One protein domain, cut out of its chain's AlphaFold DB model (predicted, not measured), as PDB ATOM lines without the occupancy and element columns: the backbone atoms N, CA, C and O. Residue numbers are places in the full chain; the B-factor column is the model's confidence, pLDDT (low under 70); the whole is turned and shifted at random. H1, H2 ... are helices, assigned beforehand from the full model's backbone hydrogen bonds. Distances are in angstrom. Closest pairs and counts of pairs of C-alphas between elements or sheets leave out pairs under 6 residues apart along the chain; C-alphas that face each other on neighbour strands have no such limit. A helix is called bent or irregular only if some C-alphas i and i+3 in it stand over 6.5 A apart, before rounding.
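What this domain is: This is residues 48 to 108 of the 108 residues of the protein "AAA domain-containing protein" of Enterococcus faecium (UniProt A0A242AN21). One long, straight helix, H3, makes the longest axis, and two short helices, H1 and H2, lie to one side of it, with H2 packing on residues 100 to 104 in the later part of H3. A long loop, residues 55 to 68, leads from H1 to H2, and a second, residues 74 to 87, runs from H2 back to the beginning of H3, where residues 82 to 88 stick out as a free turn. The printed part has 61 residues with three named helices, in the order H1, H2, H3, and no named strand; its class is all helix. It is only just compact, close to loose, with a radius of gyration of the C-alphas of 12.1 A, and elongated, spanning 36 by 23 by 16 A.

Where its parts are: The printed part begins with H1, residues 48 to 54, which measures 9.9 A from first to last C-alpha; C-alpha 48 is at (-35.270, 10.725, -25.210). H2, residues 69 to 73, measures 7.3 A, and its C-alpha 69 is at (-24.763, 7.495, -16.176). H3, residues 88 to 107, is the longest helix at 28.7 A and ends with C-alpha 107 at (-25.810, 12.575, -9.542). No helix is bent or irregular.

How they stand to each other: H1 and H2 only just touch, with 3 pairs of C-alphas within 8 A; the closest are those of Ile 51 and Ile 71, 6.7 A apart. H2 touches H3, which meets it with residues 100 to 104 alone; the closest C-alphas are those of Ile 71 and Cys 104, 6.1 A apart. H1 and H3 are close but not clearly touching, their closest C-alphas being those of Gln 54 and Thr 103, 7.3 A apart. These two run the same way at a steep tilt of 59 degrees. In H3 every O i to N i+4 pair is within hydrogen-bond range. In H1 1 of 3 such pairs is within range, beside 3 of 4 O i to N i+3 pairs; in H2 the counts are 0 of 1 and 2 of 2.

The domain as a whole: The two C-alphas farthest apart are those of Glu 84 and Ile 108, 37.7 A. The links from H1 to H2 and from H2 to H3 are both long, with 14 residues each. Residues 82 to 88, of which 88 belongs to H3, stand free. The printed part has no cut and ends at Ile 108, the chain's last residue. The mean pLDDT of the printed part is 90.3, and no printed residue is under 70.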
ATOM      1  N   TRP A  48     -34.382   9.909 -26.032       95.44
ATOM      2  CA  TRP A  48     -35.270  10.725 -25.210       95.44
ATOM      3  C   TRP A  48     -36.148   9.894 -24.270       95.44
ATOM      4  O   TRP A  48     -36.438  10.342 -23.170       95.44
ATOM      5  N   ASP A  49     -36.505   8.662 -24.642       93.25
ATOM      6  CA  ASP A  49     -37.325   7.779 -23.796       93.25
ATOM      7  C   ASP A  49     -36.639   7.378 -22.479       93.25
ATOM      8  O   ASP A  49     -37.320   6.991 -21.521       93.25
ATOM      9  N   ASN A  50     -35.308   7.474 -22.417       93.19
ATOM     10  CA  ASN A  50     -34.556   7.306 -21.181       93.19
ATOM     11  C   ASN A  50     -34.399   8.646 -20.463       93.19
ATOM     12  O   ASN A  50     -34.763   8.749 -19.293       93.19
ATOM     13  N   ILE A  51     -33.933   9.685 -21.166       94.88
ATOM     14  CA  ILE A  51     -33.652  10.998 -20.567       94.88
ATOM     15  C   ILE A  51     -34.907  11.645 -19.973       94.88
ATOM     16  O   ILE A  51     -34.859  12.147 -18.851       94.88
ATOM     17  N   GLU A  52     -36.045  11.576 -20.670       94.44
ATOM     18  CA  GLU A  52     -37.329  12.141 -20.236       94.44
ATOM     19  C   GLU A  52     -37.724  11.653 -18.837       94.44
ATOM     20  O   GLU A  52     -38.171  12.444 -18.009       94.44
ATOM     21  N   LYS A  53     -37.483  10.374 -18.526       93.69
ATOM     22  CA  LYS A  53     -37.817   9.773 -17.224       93.69
ATOM     23  C   LYS A  53     -36.931  10.287 -16.090       93.69
ATOM     24  O   LYS A  53     -37.409  10.434 -14.967       93.69
ATOM     25  N   GLN A  54     -35.663  10.580 -16.374       94.56
ATOM     26  CA  GLN A  54     -34.701  11.050 -15.370       94.56
ATOM     27  C   GLN A  54     -34.948  12.508 -14.956       94.56
ATOM     28  O   GLN A  54     -34.544  12.929 -13.873       94.56
ATOM     29  N   ILE A  55     -35.637  13.279 -15.802       94.81
ATOM     30  CA  ILE A  55     -35.956  14.699 -15.573       94.81
ATOM     31  C   ILE A  55     -37.452  14.953 -15.307       94.81
ATOM     32  O   ILE A  55     -37.883  16.101 -15.167       94.81
ATOM     33  N   ALA A  56     -38.265  13.896 -15.226       93.44
ATOM     34  CA  ALA A  56     -39.706  13.959 -14.976       93.44
ATOM     35  C   ALA A  56     -40.053  13.976 -13.474       93.44
ATOM     36  O   ALA A  56     -40.962  13.278 -13.024       93.44
ATOM     37  N   TYR A  57     -39.339  14.781 -12.685       92.44
ATOM     38  CA  TYR A  57     -39.605  14.927 -11.255       92.44
ATOM     39  C   TYR A  57     -40.780  15.877 -10.979       92.44
ATOM     40  O   TYR A  57     -40.993  16.862 -11.694       92.44
ATOM     41  N   ARG A  58     -41.560  15.576  -9.930       89.31
ATOM     42  CA  ARG A  58     -42.677  16.422  -9.466       89.31
ATOM     43  C   ARG A  58     -42.284  17.296  -8.282       89.31
ATOM     44  O   ARG A  58     -42.797  18.406  -8.162       89.31
ATOM     45  N   ARG A  59     -41.398  16.802  -7.417       90.19
ATOM     46  CA  ARG A  59     -40.894  17.509  -6.237       90.19
ATOM     47  C   ARG A  59     -39.367  17.576  -6.270       90.19
ATOM     48  O   ARG A  59     -38.728  16.809  -6.983       90.19
ATOM     49  N   ALA A  60     -38.784  18.503  -5.512       86.44
ATOM     50  CA  ALA A  60     -37.331  18.673  -5.462       86.44
ATOM     51  C   ALA A  60     -36.614  17.439  -4.885       86.44
ATOM     52  O   ALA A  60     -35.536  17.091  -5.349       86.44
ATOM     53  N   ASP A  61     -37.237  16.738  -3.936       88.81
ATOM     54  CA  ASP A  61     -36.708  15.501  -3.355       88.81
ATOM     55  C   ASP A  61     -36.715  14.315  -4.332       88.81
ATOM     56  O   ASP A  61     -36.089  13.301  -4.053       88.81
ATOM     57  N   ASP A  62     -37.405  14.419  -5.475       91.62
ATOM     58  CA  ASP A  62     -37.397  13.392  -6.522       91.62
ATOM     59  C   ASP A  62     -36.226  13.542  -7.509       91.62
ATOM     60  O   ASP A  62     -35.986  12.640  -8.317       91.62
ATOM     61  N   ILE A  63     -35.510  14.671  -7.473       91.19
ATOM     62  CA  ILE A  63     -34.378  14.934  -8.366       91.19
ATOM     63  C   ILE A  63     -33.284  13.901  -8.089       91.19
ATOM     64  O   ILE A  63     -32.964  13.604  -6.944       91.19
ATOM     65  N   GLY A  64     -32.730  13.314  -9.149       88.31
ATOM     66  CA  GLY A  64     -31.669  12.315  -9.032       88.31
ATOM     67  C   GLY A  64     -32.142  10.893  -8.700       88.31
ATOM     68  O   GLY A  64     -31.399   9.957  -8.968       88.31
ATOM     69  N   LYS A  65     -33.384  10.673  -8.225       88.75
ATOM     70  CA  LYS A  65     -33.873   9.320  -7.855       88.75
ATOM     71  C   LYS A  65     -33.785   8.296  -8.994       88.75
ATOM     72  O   LYS A  65     -33.538   7.123  -8.743       88.75
ATOM     73  N   ASN A  66     -34.006   8.741 -10.230       87.56
ATOM     74  CA  ASN A  66     -33.944   7.908 -11.437       87.56
ATOM     75  C   ASN A  66     -32.684   8.177 -12.276       87.56
ATOM     76  O   ASN A  66     -32.656   7.801 -13.447       87.56
ATOM     77  N   ALA A  67     -31.698   8.898 -11.737       92.06
ATOM     78  CA  ALA A  67     -30.513   9.270 -12.496       92.06
ATOM     79  C   ALA A  67     -29.637   8.047 -12.780       92.06
ATOM     80  O   ALA A  67     -29.408   7.199 -11.916       92.06
ATOM     81  N   THR A  68     -29.144   7.972 -14.009       93.50
ATOM     82  CA  THR A  68     -28.167   6.979 -14.459       93.50
ATOM     83  C   THR A  68     -27.016   7.683 -15.165       93.50
ATOM     84  O   THR A  68     -27.148   8.849 -15.541       93.50
ATOM     85  N   ASP A  69     -25.920   6.968 -15.431       93.19
ATOM     86  CA  ASP A  69     -24.763   7.495 -16.176       93.19
ATOM     87  C   ASP A  69     -25.142   8.156 -17.516       93.19
ATOM     88  O   ASP A  69     -24.447   9.051 -18.001       93.19
ATOM     89  N   GLU A  70     -26.274   7.762 -18.114       91.62
ATOM     90  CA  GLU A  70     -26.769   8.346 -19.360       91.62
ATOM     91  C   GLU A  70     -26.955   9.870 -19.259       91.62
ATOM     92  O   GLU A  70     -26.688  10.563 -20.247       91.62
ATOM     93  N   ILE A  71     -27.335  10.408 -18.087       93.50
ATOM     94  CA  ILE A  71     -27.570  11.850 -17.892       93.50
ATOM     95  C   ILE A  71     -26.306  12.688 -18.113       93.50
ATOM     96  O   ILE A  71     -26.392  13.805 -18.623       93.50
ATOM     97  N   LEU A  72     -25.132  12.135 -17.795       92.50
ATOM     98  CA  LEU A  72     -23.840  12.812 -17.934       92.50
ATOM     99  C   LEU A  72     -23.434  12.996 -19.401       92.50
ATOM    100  O   LEU A  72     -22.661  13.890 -19.738       92.50
ATOM    101  N   SER A  73     -23.969  12.156 -20.288       90.81
ATOM    102  CA  SER A  73     -23.663  12.160 -21.723       90.81
ATOM    103  C   SER A  73     -24.635  12.996 -22.567       90.81
ATOM    104  O   SER A  73     -24.473  13.103 -23.789       90.81
ATOM    105  N   VAL A  74     -25.663  13.591 -21.947       93.19
ATOM    106  CA  VAL A  74     -26.727  14.299 -22.667       93.19
ATOM    107  C   VAL A  74     -26.196  15.560 -23.338       93.19
ATOM    108  O   VAL A  74     -25.790  16.524 -22.700       93.19
ATOM    109  N   ASN A  75     -26.282  15.579 -24.666       92.12
ATOM    110  CA  ASN A  75     -25.923  16.727 -25.503       92.12
ATOM    111  C   ASN A  75     -26.996  17.065 -26.553       92.12
ATOM    112  O   ASN A  75     -26.753  17.846 -27.472       92.12
ATOM    113  N   LYS A  76     -28.176  16.446 -26.440       94.56
ATOM    114  CA  LYS A  76     -29.305  16.574 -27.366       94.56
ATOM    115  C   LYS A  76     -30.611  16.559 -26.580       94.56
ATOM    116  O   LYS A  76     -30.743  15.808 -25.621       94.56
ATOM    117  N   VAL A  77     -31.580  17.352 -27.023       94.19
ATOM    118  CA  VAL A  77     -32.932  17.412 -26.454       94.19
ATOM    119  C   VAL A  77     -33.942  17.173 -27.569       94.19
ATOM    120  O   VAL A  77     -33.744  17.617 -28.701       94.19
ATOM    121  N   PHE A  78     -35.023  16.465 -27.257       95.06
ATOM    122  CA  PHE A  78     -36.159  16.287 -28.153       95.06
ATOM    123  C   PHE A  78     -37.369  17.054 -27.610       95.06
ATOM    124  O   PHE A  78     -37.703  16.947 -26.434       95.06
ATOM    125  N   TYR A  79     -38.033  17.822 -28.473       92.44
ATOM    126  CA  TYR A  79     -39.194  18.626 -28.106       92.44
ATOM    127  C   TYR A  79     -40.190  18.693 -29.267       92.44
ATOM    128  O   TYR A  79     -39.812  18.939 -30.413       92.44
ATOM    129  N   THR A  80     -41.472  18.481 -28.968       90.50
ATOM    130  CA  THR A  80     -42.576  18.635 -29.924       90.50
ATOM    131  C   THR A  80     -43.363  19.888 -29.585       90.50
ATOM    132  O   THR A  80     -43.978  19.959 -28.522       90.50
ATOM    133  N   VAL A  81     -43.362  20.858 -30.497       84.94
ATOM    134  CA  VAL A  81     -44.060  22.133 -30.307       84.94
ATOM    135  C   VAL A  81     -45.579  21.888 -30.277       84.94
ATOM    136  O   VAL A  81     -46.105  21.299 -31.227       84.94
ATOM    137  N   PRO A  82     -46.302  22.327 -29.230       79.25
ATOM    138  CA  PRO A  82     -47.760  22.297 -29.228       79.25
ATOM    139  C   PRO A  82     -48.315  23.310 -30.240       79.25
ATOM    140  O   PRO A  82     -47.715  24.357 -30.475       79.25
ATOM    141  N   ALA A  83     -49.500  23.050 -30.795       78.31
ATOM    142  CA  ALA A  83     -50.123  23.903 -31.819       78.31
ATOM    143  C   ALA A  83     -50.492  25.329 -31.342       78.31
ATOM    144  O   ALA A  83     -50.967  26.137 -32.132       78.31
ATOM    145  N   GLU A  84     -50.306  25.639 -30.056       71.69
ATOM    146  CA  GLU A  84     -50.851  26.830 -29.404       71.69
ATOM    147  C   GLU A  84     -50.025  28.106 -29.633       71.69
ATOM    148  O   GLU A  84     -50.542  29.085 -30.168       71.69
ATOM    149  N   LYS A  85     -48.769  28.155 -29.156       75.94
ATOM    150  CA  LYS A  85     -47.958  29.390 -29.125       75.94
ATOM    151  C   LYS A  85     -46.458  29.110 -29.221       75.94
ATOM    152  O   LYS A  85     -45.884  28.476 -28.341       75.94
ATOM    153  N   ILE A  86     -45.805  29.704 -30.223       75.44
ATOM    154  CA  ILE A  86     -44.352  29.593 -30.467       75.44
ATOM    155  C   ILE A  86     -43.520  30.227 -29.338       75.44
ATOM    156  O   ILE A  86     -42.438  29.745 -29.024       75.44
ATOM    157  N   SER A  87     -44.026  31.266 -28.665       79.56
ATOM    158  CA  SER A  87     -43.303  31.938 -27.572       79.56
ATOM    159  C   SER A  87     -43.010  31.035 -26.367       79.56
ATOM    160  O   SER A  87     -42.105  31.333 -25.590       79.56
ATOM    161  N   ARG A  88     -43.729  29.913 -26.216       84.06
ATOM    162  CA  ARG A  88     -43.474  28.925 -25.159       84.06
ATOM    163  C   ARG A  88     -42.244  28.057 -25.422       84.06
ATOM    164  O   ARG A  88     -41.644  27.582 -24.467       84.06
ATOM    165  N   VAL A  89     -41.817  27.920 -26.679       87.06
ATOM    166  CA  VAL A  89     -40.719  27.020 -27.070       87.06
ATOM    167  C   VAL A  89     -39.433  27.337 -26.305       87.06
ATOM    168  O   VAL A  89     -38.828  26.439 -25.731       87.06
ATOM    169  N   SER A  90     -39.043  28.612 -26.219       87.31
ATOM    170  CA  SER A  90     -37.828  29.009 -25.492       87.31
ATOM    171  C   SER A  90     -37.920  28.721 -23.990       87.31
ATOM    172  O   SER A  90     -36.952  28.266 -23.389       87.31
ATOM    173  N   SER A  91     -39.089  28.954 -23.383       89.69
ATOM    174  CA  SER A  91     -39.326  28.673 -21.960       89.69
ATOM    175  C   SER A  91     -39.244  27.177 -21.661       89.69
ATOM    176  O   SER A  91     -38.641  26.767 -20.667       89.69
ATOM    177  N   ASP A  92     -39.824  26.356 -22.533       91.06
ATOM    178  CA  ASP A  92     -39.837  24.906 -22.377       91.06
ATOM    179  C   ASP A  92     -38.432  24.326 -22.557       91.06
ATOM    180  O   ASP A  92     -37.994  23.523 -21.736       91.06
ATOM    181  N   ILE A  93     -37.685  24.793 -23.565       91.00
ATOM    182  CA  ILE A  93     -36.282  24.408 -23.766       91.00
ATOM    183  C   ILE A  93     -35.448  24.771 -22.535       91.00
ATOM    184  O   ILE A  93     -34.749  23.909 -22.007       91.00
ATOM    185  N   ASN A  94     -35.571  26.000 -22.023       92.62
ATOM    186  CA  ASN A  94     -34.850  26.424 -20.821       92.62
ATOM    187  C   ASN A  94     -35.200  25.552 -19.611       92.62
ATOM    188  O   ASN A  94     -34.314  25.153 -18.853       92.62
ATOM    189  N   THR A  95     -36.480  25.216 -19.442       93.56
ATOM    190  CA  THR A  95     -36.942  24.329 -18.367       93.56
ATOM    191  C   THR A  95     -36.312  22.945 -18.492       93.56
ATOM    192  O   THR A  95     -35.766  22.433 -17.518       93.56
ATOM    193  N   ILE A  96     -36.336  22.350 -19.687       94.44
ATOM    194  CA  ILE A  96     -35.742  21.035 -19.947       94.44
ATOM    195  C   ILE A  96     -34.241  21.049 -19.643       94.44
ATOM    196  O   ILE A  96     -33.765  20.202 -18.889       94.44
ATOM    197  N   THR A  97     -33.502  22.026 -20.170       93.94
ATOM    198  CA  THR A  97     -32.057  22.148 -19.939       93.94
ATOM    199  C   THR A  97     -31.738  22.343 -18.458       93.94
ATOM    200  O   THR A  97     -30.803  21.725 -17.951       93.94
ATOM    201  N   SER A  98     -32.544  23.129 -17.740       94.75
ATOM    202  CA  SER A  98     -32.369  23.350 -16.298       94.75
ATOM    203  C   SER A  98     -32.569  22.063 -15.501       94.75
ATOM    204  O   SER A  98     -31.785  21.762 -14.606       94.75
ATOM    205  N   ARG A  99     -33.585  21.265 -15.850       95.44
ATOM    206  CA  ARG A  99     -33.833  19.966 -15.211       95.44
ATOM    207  C   ARG A  99     -32.705  18.972 -15.469       95.44
ATOM    208  O   ARG A  99     -32.295  18.294 -14.538       95.44
ATOM    209  N   ILE A 100     -32.180  18.918 -16.696       95.31
ATOM    210  CA  ILE A 100     -31.010  18.084 -17.028       95.31
ATOM    211  C   ILE A 100     -29.807  18.504 -16.175       95.31
ATOM    212  O   ILE A 100     -29.169  17.649 -15.566       95.31
ATOM    213  N   GLY A 101     -29.530  19.809 -16.087       94.56
ATOM    214  CA  GLY A 101     -28.428  20.338 -15.279       94.56
ATOM    215  C   GLY A 101     -28.566  20.008 -13.793       94.56
ATOM    216  O   GLY A 101     -27.597  19.579 -13.174       94.56
ATOM    217  N   LEU A 102     -29.775  20.135 -13.236       94.88
ATOM    218  CA  LEU A 102     -30.059  19.754 -11.852       94.88
ATOM    219  C   LEU A 102     -29.862  18.253 -11.631       94.88
ATOM    220  O   LEU A 102     -29.116  17.874 -10.736       94.88
ATOM    221  N   THR A 103     -30.465  17.394 -12.454       95.00
ATOM    222  CA  THR A 103     -30.295  15.940 -12.313       95.00
ATOM    223  C   THR A 103     -28.822  15.530 -12.428       95.00
ATOM    224  O   THR A 103     -28.372  14.699 -11.650       95.00
ATOM    225  N   CYS A 104     -28.061  16.145 -13.341       93.44
ATOM    226  CA  CYS A 104     -26.618  15.932 -13.474       93.44
ATOM    227  C   CYS A 104     -25.850  16.363 -12.211       93.44
ATOM    228  O   CYS A 104     -25.011  15.616 -11.721       93.44
ATOM    229  N   HIS A 105     -26.179  17.527 -11.642       92.94
ATOM    230  CA  HIS A 105     -25.539  18.033 -10.425       92.94
ATOM    231  C   HIS A 105     -25.777  17.144  -9.200       92.94
ATOM    232  O   HIS A 105     -24.863  16.958  -8.415       92.94
ATOM    233  N   PHE A 106     -26.983  16.598  -9.035       90.44
ATOM    234  CA  PHE A 106     -27.315  15.713  -7.911       90.44
ATOM    235  C   PHE A 106     -26.790  14.280  -8.072       90.44
ATOM    236  O   PHE A 106     -26.839  13.509  -7.116       90.44
ATOM    237  N   TYR A 107     -26.361  13.901  -9.277       89.56
ATOM    238  CA  TYR A 107     -25.810  12.575  -9.542       89.56
ATOM    239  C   TYR A 107     -24.329  12.453  -9.144       89.56
ATOM    240  O   TYR A 107     -23.895  11.361  -8.782       89.56
ATOM    241  N   ILE A 108     -23.573  13.557  -9.230       83.31
ATOM    242  CA  ILE A 108     -22.141  13.658  -8.884       83.31
ATOM    243  C   ILE A 108     -21.986  13.972  -7.395       83.31
ATOM    244  O   ILE A 108     -21.115  13.339  -6.757       83.31
TER     245      ILE A 108